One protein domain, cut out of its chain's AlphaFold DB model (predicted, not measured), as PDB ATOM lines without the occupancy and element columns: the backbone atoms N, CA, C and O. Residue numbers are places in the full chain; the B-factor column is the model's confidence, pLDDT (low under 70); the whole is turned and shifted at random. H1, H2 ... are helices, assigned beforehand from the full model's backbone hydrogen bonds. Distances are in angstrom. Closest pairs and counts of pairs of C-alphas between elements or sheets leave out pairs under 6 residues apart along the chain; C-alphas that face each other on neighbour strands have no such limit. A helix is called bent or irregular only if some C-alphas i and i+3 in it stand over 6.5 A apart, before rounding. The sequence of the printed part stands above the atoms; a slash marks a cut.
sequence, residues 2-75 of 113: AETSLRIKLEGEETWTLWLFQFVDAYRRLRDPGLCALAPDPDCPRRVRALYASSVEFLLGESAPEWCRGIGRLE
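Overview. This is residues 2 to 75 of the 113 residues of an uncharacterized protein of Elusimicrobia bacterium CG22_combo_CG10-13_8_21_14_all_63_91 (UniProt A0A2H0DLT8). Two long helices, H2 and H4, run side by side in the same direction with a gap between them; H1 folds back along H2 to make a helical hairpin, and the short H5 packs on the side of H4 away from H2. The chain gets from the end of H2 to the start of H4 through the small helix H3 and a run without a named element, residues 37 to 45, which goes back along the length of H4. The printed part has 74 residues with five named helices, in the order H1, H2, H3, H4, H5, and no named strand; the class is all helix. It is compact, with a radius of gyration of the C-alphas of 11.5 A, and spans 29 by 27 by 15 A.

Along the chain. H1 is residues 2 to 11, 14.8 A from first to last C-alpha, and begins with C-alpha 2 at (168.990, 113.337, 36.834). H2 is residues 13 to 30, 26.3 A long, and ends with C-alpha 30 at (154.522, 121.387, 41.123); it is irregular, with C-alphas 14 and 17 standing 7.2 A apart. H3 is residues 33 to 36, 5.6 A long. H4 is residues 46 to 63, 22.6 A long; it is irregular, with C-alphas 59 and 62 standing 9.5 A apart, and has a kink of 57 degrees near residue 57. H5 is residues 66 to 70, 7.0 A long, and ends with C-alpha 70 at (167.823, 99.648, 45.636).

Arrangement. H1 and H2 form a helical hairpin: they touch, opposite ways at a shallow tilt of 28 degrees, and their closest C-alphas, those of Thr 4 and Trp 19, are 5.8 A apart. H2 and H4 are close but not clearly touching; they run the same way at a shallow tilt of 15 degrees, with the closest C-alphas, those of Trp 16 and Val 48, 6.9 A apart. H3 is close to but not clearly touching H2, the closest C-alphas being those of Tyr 27 and Leu 35 at 6.8 A. H3 is also close to but not clearly touching H4, the closest C-alphas being those of Cys 36 and Val 56 at 6.7 A. H4 touches H5 with residues 53 to 57 alone, and the closest C-alphas, those of Ala 53 and Cys 68, are 4.6 A apart. H1 and H4 are apart, and so are H2 and H5. In H1 every O i to N i+4 pair is within hydrogen-bond range; in H2 and in H4 12 of 14 are, in H5 0 of 1, with 2 of 2 O i to N i+3 pairs within range, and H3 is too short for an O i to N i+4 pair.

Size, cuts and confidence. The two C-alphas farthest apart, those of Leu 30 and Glu 75, are 34.4 A apart. The printed part has no cut. The links H1 to H2, H2 to H3 and H4 to H5 are tight, and the link H3 to H4, 9 residues, is short; no link is long. The mean pLDDT of the printed part is 81.4; residues 2 to 14 are under 70, and the mean over H1 is 56.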
ATOM      1  N   ALA A   2     167.829 113.527  37.721       52.97
ATOM      2  CA  ALA A   2     168.990 113.337  36.834       52.97
ATOM      3  C   ALA A   2     169.802 114.629  36.565       52.97
ATOM      4  O   ALA A   2     171.027 114.631  36.670       52.97
ATOM      5  N   GLU A   3     169.126 115.754  36.303       58.16
ATOM      6  CA  GLU A   3     169.784 117.055  36.092       58.16
ATOM      7  C   GLU A   3     170.487 117.577  37.359       58.16
ATOM      8  O   GLU A   3     171.585 118.124  37.310       58.16
ATOM      9  N   THR A   4     169.875 117.333  38.513       58.53
ATOM     10  CA  THR A   4     170.360 117.709  39.842       58.53
ATOM     11  C   THR A   4     171.651 116.961  40.206       58.53
ATOM     12  O   THR A   4     172.611 117.556  40.689       58.53
ATOM     13  N   SER A   5     171.720 115.661  39.909       53.28
ATOM     14  CA  SER A   5     172.911 114.839  40.155       53.28
ATOM     15  C   SER A   5     174.089 115.159  39.227       53.28
ATOM     16  O   SER A   5     175.238 115.064  39.656       53.28
ATOM     17  N   LEU A   6     173.823 115.589  37.988       58.00
ATOM     18  CA  LEU A   6     174.857 116.031  37.041       58.00
ATOM     19  C   LEU A   6     175.593 117.285  37.529       58.00
ATOM     20  O   LEU A   6     176.798 117.412  37.320       58.00
ATOM     21  N   ARG A   7     174.899 118.196  38.217       56.94
ATOM     22  CA  ARG A   7     175.512 119.428  38.732       56.94
ATOM     23  C   ARG A   7     176.355 119.200  39.984       56.94
ATOM     24  O   ARG A   7     177.439 119.757  40.067       56.94
ATOM     25  N   ILE A   8     175.966 118.279  40.872       57.31
ATOM     26  CA  ILE A   8     176.820 117.844  42.002       57.31
ATOM     27  C   ILE A   8     178.152 117.264  41.503       57.31
ATOM     28  O   ILE A   8     179.195 117.485  42.112       57.31
ATOM     29  N   LYS A   9     178.136 116.548  40.370       54.09
ATOM     30  CA  LYS A   9     179.355 116.023  39.735       54.09
ATOM     31  C   LYS A   9     180.275 117.136  39.213       54.09
ATOM     32  O   LYS A   9     181.488 116.966  39.235       54.09
ATOM     33  N   LEU A  10     179.706 118.245  38.739       54.50
ATOM     34  CA  LEU A  10     180.452 119.365  38.154       54.50
ATOM     35  C   LEU A  10     180.933 120.381  39.199       54.50
ATOM     36  O   LEU A  10     182.008 120.945  39.038       54.50
ATOM     37  N   GLU A  11     180.152 120.605  40.256       54.59
ATOM     38  CA  GLU A  11     180.389 121.672  41.240       54.59
ATOM     39  C   GLU A  11     180.903 121.160  42.593       54.59
ATOM     40  O   GLU A  11     181.251 121.952  43.464       54.59
ATOM     41  N   GLY A  12     181.000 119.838  42.764       54.78
ATOM     42  CA  GLY A  12     181.534 119.201  43.963       54.78
ATOM     43  C   GLY A  12     180.456 118.809  44.973       54.78
ATOM     44  O   GLY A  12     179.350 119.357  45.004       54.78
ATOM     45  N   GLU A  13     180.795 117.831  45.821       60.09
ATOM     46  CA  GLU A  13     179.875 117.259  46.808       60.09
ATOM     47  C   GLU A  13     179.251 118.313  47.716       60.09
ATOM     48  O   GLU A  13     178.081 118.186  48.037       60.09
ATOM     49  N   GLU A  14     179.967 119.381  48.062       62.31
ATOM     50  CA  GLU A  14     179.502 120.452  48.956       62.31
ATOM     51  C   GLU A  14     178.232 121.170  48.462       62.31
ATOM     52  O   GLU A  14     177.506 121.771  49.254       62.31
ATOM     53  N   THR A  15     177.890 121.048  47.175       71.31
ATOM     54  CA  THR A  15     176.657 121.620  46.613       71.31
ATOM     55  C   THR A  15     175.415 120.742  46.791       71.31
ATOM     56  O   THR A  15     174.316 121.179  46.442       71.31
ATOM     57  N   TRP A  16     175.531 119.530  47.361       77.25
ATOM     58  CA  TRP A  16     174.396 118.603  47.525       77.25
ATOM     59  C   TRP A  16     173.192 119.262  48.210       77.25
ATOM     60  O   TRP A  16     172.050 119.000  47.833       77.25
ATOM     61  N   THR A  17     173.445 120.145  49.179       79.31
ATOM     62  CA  THR A  17     172.424 120.850  49.961       79.31
ATOM     63  C   THR A  17     171.569 121.748  49.077       79.31
ATOM     64  O   THR A  17     170.343 121.665  49.107       79.31
ATOM     65  N   LEU A  18     172.215 122.562  48.236       79.56
ATOM     66  CA  LEU A  18     171.546 123.463  47.297       79.56
ATOM     67  C   LEU A  18     170.635 122.675  46.354       79.56
ATOM     68  O   LEU A  18     169.461 122.995  46.178       79.56
ATOM     69  N   TRP A  19     171.184 121.613  45.777       78.56
ATOM     70  CA  TRP A  19     170.517 120.776  44.794       78.56
ATOM     71  C   TRP A  19     169.356 119.972  45.382       78.56
ATOM     72  O   TRP A  19     168.318 119.816  44.736       78.56
ATOM     73  N   LEU A  20     169.501 119.476  46.612       85.12
ATOM     74  CA  LEU A  20     168.417 118.826  47.340       85.12
ATOM     75  C   LEU A  20     167.272 119.800  47.621       85.12
ATOM     76  O   LEU A  20     166.129 119.468  47.315       85.12
ATOM     77  N   PHE A  21     167.560 120.987  48.160       85.38
ATOM     78  CA  PHE A  21     166.510 121.954  48.484       85.38
ATOM     79  C   PHE A  21     165.793 122.457  47.233       85.38
ATOM     80  O   PHE A  21     164.570 122.401  47.191       85.38
ATOM     81  N   GLN A  22     166.517 122.773  46.154       83.38
ATOM     82  CA  GLN A  22     165.883 123.122  44.876       83.38
ATOM     83  C   GLN A  22     164.937 122.029  44.362       83.38
ATOM     84  O   GLN A  22     163.862 122.330  43.842       83.38
ATOM     85  N   PHE A  23     165.312 120.755  44.507       85.31
ATOM     86  CA  PHE A  23     164.435 119.642  44.155       85.31
ATOM     87  C   PHE A  23     163.187 119.585  45.051       85.31
ATOM     88  O   PHE A  23     162.078 119.447  44.534       85.31
ATOM     89  N   VAL A  24     163.352 119.699  46.372       87.00
ATOM     90  CA  VAL A  24     162.239 119.674  47.337       87.00
ATOM     91  C   VAL A  24     161.272 120.828  47.067       87.00
ATOM     92  O   VAL A  24     160.061 120.608  47.030       87.00
ATOM     93  N   ASP A  25     161.786 122.029  46.807       86.81
ATOM     94  CA  ASP A  25     160.999 123.207  46.439       86.81
ATOM     95  C   ASP A  25     160.241 123.015  45.123       86.81
ATOM     96  O   ASP A  25     159.032 123.255  45.053       86.81
ATOM     97  N   ALA A  26     160.917 122.523  44.081       85.19
ATOM     98  CA  ALA A  26     160.277 122.223  42.802       85.19
ATOM     99  C   ALA A  26     159.152 121.189  42.967       85.19
ATOM    100  O   ALA A  26     158.054 121.378  42.437       85.19
ATOM    101  N   TYR A  27     159.395 120.135  43.754       85.75
ATOM    102  CA  TYR A  27     158.387 119.126  44.066       85.75
ATOM    103  C   TYR A  27     157.211 119.714  44.850       85.75
ATOM    104  O   TYR A  27     156.066 119.458  44.498       85.75
ATOM    105  N   ARG A  28     157.446 120.552  45.863       84.88
ATOM    106  CA  ARG A  28     156.364 121.210  46.619       84.88
ATOM    107  C   ARG A  28     155.505 122.115  45.753       84.88
ATOM    108  O   ARG A  28     154.284 122.132  45.916       84.88
ATOM    109  N   ARG A  29     156.142 122.855  44.844       87.00
ATOM    110  CA  ARG A  29     155.480 123.801  43.944       87.00
ATOM    111  C   ARG A  29     154.633 123.098  42.888       87.00
ATOM    112  O   ARG A  29     153.513 123.527  42.635       87.00
ATOM    113  N   LEU A  30     155.173 122.061  42.251       87.00
ATOM    114  CA  LEU A  30     154.522 121.387  41.123       87.00
ATOM    115  C   LEU A  30     153.668 120.190  41.562       87.00
ATOM    116  O   LEU A  30     152.718 119.837  40.871       87.00
ATOM    117  N   ARG A  31     154.008 119.571  42.700       82.81
ATOM    118  CA  ARG A  31     153.472 118.292  43.201       82.81
ATOM    119  C   ARG A  31     153.489 117.173  42.160       82.81
ATOM    120  O   ARG A  31     152.659 116.271  42.207       82.81
ATOM    121  N   ASP A  32     154.444 117.232  41.237       82.00
ATOM    122  CA  ASP A  32     154.577 116.279  40.144       82.00
ATOM    123  C   ASP A  32     155.446 115.079  40.569       82.00
ATOM    124  O   ASP A  32     156.651 115.244  40.807       82.00
ATOM    125  N   PRO A  33     154.883 113.856  40.649       78.50
ATOM    126  CA  PRO A  33     155.652 112.641  40.917       78.50
ATOM    127  C   PRO A  33     156.718 112.358  39.848       78.50
ATOM    128  O   PRO A  33     157.720 111.702  40.144       78.50
ATOM    129  N   GLY A  34     156.549 112.886  38.628       82.62
ATOM    130  CA  GLY A  34     157.500 112.758  37.525       82.62
ATOM    131  C   GLY A  34     158.901 113.274  37.866       82.62
ATOM    132  O   GLY A  34     159.897 112.701  37.420       82.62
ATOM    133  N   LEU A  35     159.009 114.264  38.760       81.81
ATOM    134  CA  LEU A  35     160.294 114.788  39.241       81.81
ATOM    135  C   LEU A  35     161.139 113.737  39.976       81.81
ATOM    136  O   LEU A  35     162.370 113.843  39.998       81.81
ATOM    137  N   CYS A  36     160.482 112.728  40.556       85.81
ATOM    138  CA  CYS A  36     161.096 111.633  41.304       85.81
ATOM    139  C   CYS A  36     161.258 110.352  40.473       85.81
ATOM    140  O   CYS A  36     161.887 109.405  40.941       85.81
ATOM    141  N   ALA A  37     160.695 110.293  39.261       83.25
ATOM    142  CA  ALA A  37     160.620 109.062  38.474       83.25
ATOM    143  C   ALA A  37     162.003 108.486  38.129       83.25
ATOM    144  O   ALA A  37     162.180 107.269  38.091       83.25
ATOM    145  N   LEU A  38     162.994 109.357  37.924       83.12
ATOM    146  CA  LEU A  38     164.360 108.967  37.587       83.12
ATOM    147  C   LEU A  38     165.258 108.942  38.825       83.12
ATOM    148  O   LEU A  38     165.277 109.888  39.616       83.12
ATOM    149  N   ALA A  39     166.047 107.875  38.942       83.56
ATOM    150  CA  ALA A  39     167.099 107.765  39.942       83.56
ATOM    151  C   ALA A  39     168.172 108.858  39.747       83.56
ATOM    152  O   ALA A  39     168.370 109.335  38.623       83.56
ATOM    153  N   PRO A  40     168.878 109.265  40.818       82.62
ATOM    154  CA  PRO A  40     170.078 110.083  40.682       82.62
ATOM    155  C   PRO A  40     171.156 109.337  39.882       82.62
ATOM    156  O   PRO A  40     171.204 108.105  39.893       82.62
ATOM    157  N   ASP A  41     172.032 110.097  39.226       82.00
ATOM    158  CA  ASP A  41     173.152 109.577  38.437       82.00
ATOM    159  C   ASP A  41     173.982 108.544  39.235       82.00
ATOM    160  O   ASP A  41     174.304 108.796  40.405       82.00
ATOM    161  N   PRO A  42     174.312 107.374  38.656       79.62
ATOM    162  CA  PRO A  42     175.048 106.322  39.356       79.62
ATOM    163  C   PRO A  42     176.468 106.734  39.771       79.62
ATOM    164  O   PRO A  42     176.951 106.222  40.786       79.62
ATOM    165  N   ASP A  43     177.095 107.675  39.056       81.19
ATOM    166  CA  ASP A  43     178.412 108.231  39.394       81.19
ATOM    167  C   ASP A  43     178.344 109.188  40.592       81.19
ATOM    168  O   ASP A  43     179.372 109.578  41.148       81.19
ATOM    169  N   CYS A  44     177.140 109.583  41.015       81.38
ATOM    170  CA  CYS A  44     176.967 110.400  42.199       81.38
ATOM    171  C   CYS A  44     177.427 109.615  43.448       81.38
ATOM    172  O   CYS A  44     177.129 108.416  43.588       81.38
ATOM    173  N   PRO A  45     178.116 110.268  44.397       86.19
ATOM    174  CA  PRO A  45     178.542 109.645  45.638       86.19
ATOM    175  C   PRO A  45     177.411 108.893  46.332       86.19
ATOM    176  O   PRO A  45     176.273 109.361  46.432       86.19
ATOM    177  N   ARG A  46     177.729 107.702  46.847       88.81
ATOM    178  CA  ARG A  46     176.742 106.803  47.464       88.81
ATOM    179  C   ARG A  46     175.948 107.491  48.575       88.81
ATOM    180  O   ARG A  46     174.739 107.290  48.669       88.81
ATOM    181  N   ARG A  47     176.614 108.328  49.377       90.31
ATOM    182  CA  ARG A  47     175.989 109.104  50.453       90.31
ATOM    183  C   ARG A  47     174.899 110.043  49.930       90.31
ATOM    184  O   ARG A  47     173.776 110.008  50.426       90.31
ATOM    185  N   VAL A  48     175.181 110.771  48.850       88.44
ATOM    186  CA  VAL A  48     174.237 111.688  48.197       88.44
ATOM    187  C   VAL A  48     173.063 110.920  47.584       88.44
ATOM    188  O   VAL A  48     171.909 111.293  47.781       88.44
ATOM    189  N   ARG A  49     173.317 109.784  46.921       90.00
ATOM    190  CA  ARG A  49     172.239 108.915  46.414       90.00
ATOM    191  C   ARG A  49     171.329 108.396  47.530       90.00
ATOM    192  O   ARG A  49     170.111 108.370  47.357       90.00
ATOM    193  N   ALA A  50     171.893 108.012  48.677       92.62
ATOM    194  CA  ALA A  50     171.124 107.570  49.841       92.62
ATOM    195  C   ALA A  50     170.267 108.699  50.433       92.62
ATOM    196  O   ALA A  50     169.116 108.462  50.814       92.62
ATOM    197  N   LEU A  51     170.803 109.920  50.473       91.81
ATOM    198  CA  LEU A  51     170.073 111.112  50.894       91.81
ATOM    199  C   LEU A  51     168.883 111.400  49.978       91.81
ATOM    200  O   LEU A  51     167.763 111.586  50.457       91.81
ATOM    201  N   TYR A  52     169.104 111.355  48.668       89.88
ATOM    202  CA  TYR A  52     168.053 111.524  47.674       89.88
ATOM    203  C   TYR A  52     166.969 110.454  47.778       89.88
ATOM    204  O   TYR A  52     165.791 110.794  47.846       89.88
ATOM    205  N   ALA A  53     167.348 109.177  47.859       92.69
ATOM    206  CA  ALA A  53     166.395 108.082  48.028       92.69
ATOM    207  C   ALA A  53     165.540 108.258  49.294       92.69
ATOM    208  O   ALA A  53     164.327 108.073  49.253       92.69
ATOM    209  N   SER A  54     166.161 108.657  50.407       93.62
ATOM    210  CA  SER A  54     165.453 108.878  51.675       93.62
ATOM    211  C   SER A  54     164.527 110.089  51.617       93.62
ATOM    212  O   SER A  54     163.427 110.038  52.155       93.62
ATOM    213  N   SER A  55     164.936 111.153  50.924       92.12
ATOM    214  CA  SER A  55     164.118 112.355  50.744       92.12
ATOM    215  C   SER A  55     162.907 112.081  49.853       92.12
ATOM    216  O   SER A  55     161.797 112.474  50.191       92.12
ATOM    217  N   VAL A  56     163.094 111.348  48.752       91.88
ATOM    218  CA  VAL A  56     162.000 110.939  47.857       91.88
ATOM    219  C   VAL A  56     161.012 110.025  48.581       91.88
ATOM    220  O   VAL A  56     159.810 110.259  48.509       91.88
ATOM    221  N   GLU A  57     161.492 109.027  49.327       92.75
ATOM    222  CA  GLU A  57     160.617 108.172  50.140       92.75
ATOM    223  C   GLU A  57     159.877 108.949  51.228       92.75
ATOM    224  O   GLU A  57     158.721 108.648  51.510       92.75
ATOM    225  N   PHE A  58     160.518 109.945  51.838       91.44
ATOM    226  CA  PHE A  58     159.864 110.793  52.827       91.44
ATOM    227  C   PHE A  58     158.748 111.644  52.205       91.44
ATOM    228  O   PHE A  58     157.692 111.798  52.810       91.44
ATOM    229  N   LEU A  59     158.962 112.174  50.996       89.31
ATOM    230  CA  LEU A  59     157.986 113.014  50.297       89.31
ATOM    231  C   LEU A  59     156.818 112.216  49.698       89.31
ATOM    232  O   LEU A  59     155.682 112.679  49.747       89.31
ATOM    233  N   LEU A  60     157.088 111.041  49.119       89.56
ATOM    234  CA  LEU A  60     156.093 110.244  48.386       89.56
ATOM    235  C   LEU A  60     155.474 109.103  49.200       89.56
ATOM    236  O   LEU A  60     154.446 108.562  48.790       89.56
ATOM    237  N   GLY A  61     156.086 108.701  50.316       89.00
ATOM    238  CA  GLY A  61     155.623 107.572  51.119       89.00
ATOM    239  C   GLY A  61     155.548 106.277  50.304       89.00
ATOM    240  O   GLY A  61     156.532 105.843  49.704       89.00
ATOM    241  N   GLU A  62     154.372 105.650  50.271       86.75
ATOM    242  CA  GLU A  62     154.140 104.387  49.550       86.75
ATOM    243  C   GLU A  62     154.273 104.521  48.026       86.75
ATOM    244  O   GLU A  62     154.634 103.553  47.356       86.75
ATOM    245  N   SER A  63     154.073 105.728  47.490       89.12
ATOM    246  CA  SER A  63     154.215 106.044  46.062       89.12
ATOM    247  C   SER A  63     155.673 106.230  45.628       89.12
ATOM    248  O   SER A  63     155.938 106.653  44.501       89.12
ATOM    249  N   ALA A  64     156.635 105.969  46.517       90.06
ATOM    250  CA  ALA A  64     158.045 106.110  46.204       90.06
ATOM    251  C   ALA A  64     158.487 105.107  45.114       90.06
ATOM    252  O   ALA A  64     158.150 103.918  45.186       90.06
ATOM    253  N   PRO A  65     159.286 105.556  44.130       90.56
ATOM    254  CA  PRO A  65     159.814 104.700  43.076       90.56
ATOM    255  C   PRO A  65     160.650 103.532  43.604       90.56
ATOM    256  O   PRO A  65     161.355 103.633  44.611       90.56
ATOM    257  N   GLU A  66     160.659 102.431  42.856       90.12
ATOM    258  CA  GLU A  66     161.389 101.219  43.239       90.12
ATOM    259  C   GLU A  66     162.905 101.430  43.341       90.12
ATOM    260  O   GLU A  66     163.550 100.849  44.216       90.12
ATOM    261  N   TRP A  67     163.471 102.341  42.540       91.81
ATOM    262  CA  TRP A  67     164.898 102.661  42.599       91.81
ATOM    263  C   TRP A  67     165.337 103.145  43.988       91.81
ATOM    264  O   TRP A  67     166.478 102.901  44.384       91.81
ATOM    265  N   CYS A  68     164.447 103.767  44.774       91.19
ATOM    266  CA  CYS A  68     164.772 104.205  46.131       91.19
ATOM    267  C   CYS A  68     165.103 103.017  47.047       91.19
ATOM    268  O   CYS A  68     165.969 103.127  47.920       91.19
ATOM    269  N   ARG A  69     164.452 101.865  46.835       87.69
ATOM    270  CA  ARG A  69     164.672 100.634  47.613       87.69
ATOM    271  C   ARG A  69     166.014  99.979  47.288       87.69
ATOM    272  O   ARG A  69     166.612  99.371  48.170       87.69
ATOM    273  N   GLY A  70     166.515 100.158  46.065       88.12
ATOM    274  CA  GLY A  70     167.823  99.648  45.636       88.12
ATOM    275  C   GLY A  70     169.018 100.357  46.284       88.12
ATOM    276  O   GLY A  70     170.131  99.833  46.267       88.12
ATOM    277  N   ILE A  71     168.813 101.534  46.886       90.69
ATOM    278  CA  ILE A  71     169.877 102.264  47.581       90.69
ATOM    279  C   ILE A  71     169.953 101.814  49.041       90.69
ATOM    280  O   ILE A  71     169.117 102.185  49.873       90.69
ATOM    281  N   GLY A  72     170.981 101.019  49.340       89.62
ATOM    282  CA  GLY A  72     171.235 100.463  50.666       89.62
ATOM    283  C   GLY A  72     171.755 101.468  51.700       89.62
ATOM    284  O   GLY A  72     171.965 102.652  51.430       89.62
ATOM    285  N   ARG A  73     171.987 100.956  52.912       93.75
ATOM    286  CA  ARG A  73     172.543 101.700  54.050       93.75
ATOM    287  C   ARG A  73     173.991 102.135  53.795       93.75
ATOM    288  O   ARG A  73     174.727 101.424  53.110       93.75
ATOM    289  N   LEU A  74     174.392 103.288  54.332       93.12
ATOM    290  CA  LEU A  74     175.791 103.733  54.345       93.12
ATOM    291  C   LEU A  74     176.600 102.990  55.413       93.12
ATOM    292  O   LEU A  74     176.068 102.663  56.474       93.12
ATOM    293  N   GLU A  75     177.877 102.742  55.126       92.38
ATOM    294  CA  GLU A  75     178.808 102.078  56.052       92.38
ATOM    295  C   GLU A  75     179.002 102.926  57.313       92.38
ATOM    296  O   GLU A  75     178.705 102.469  58.416       92.38
TER     297      GLU A  75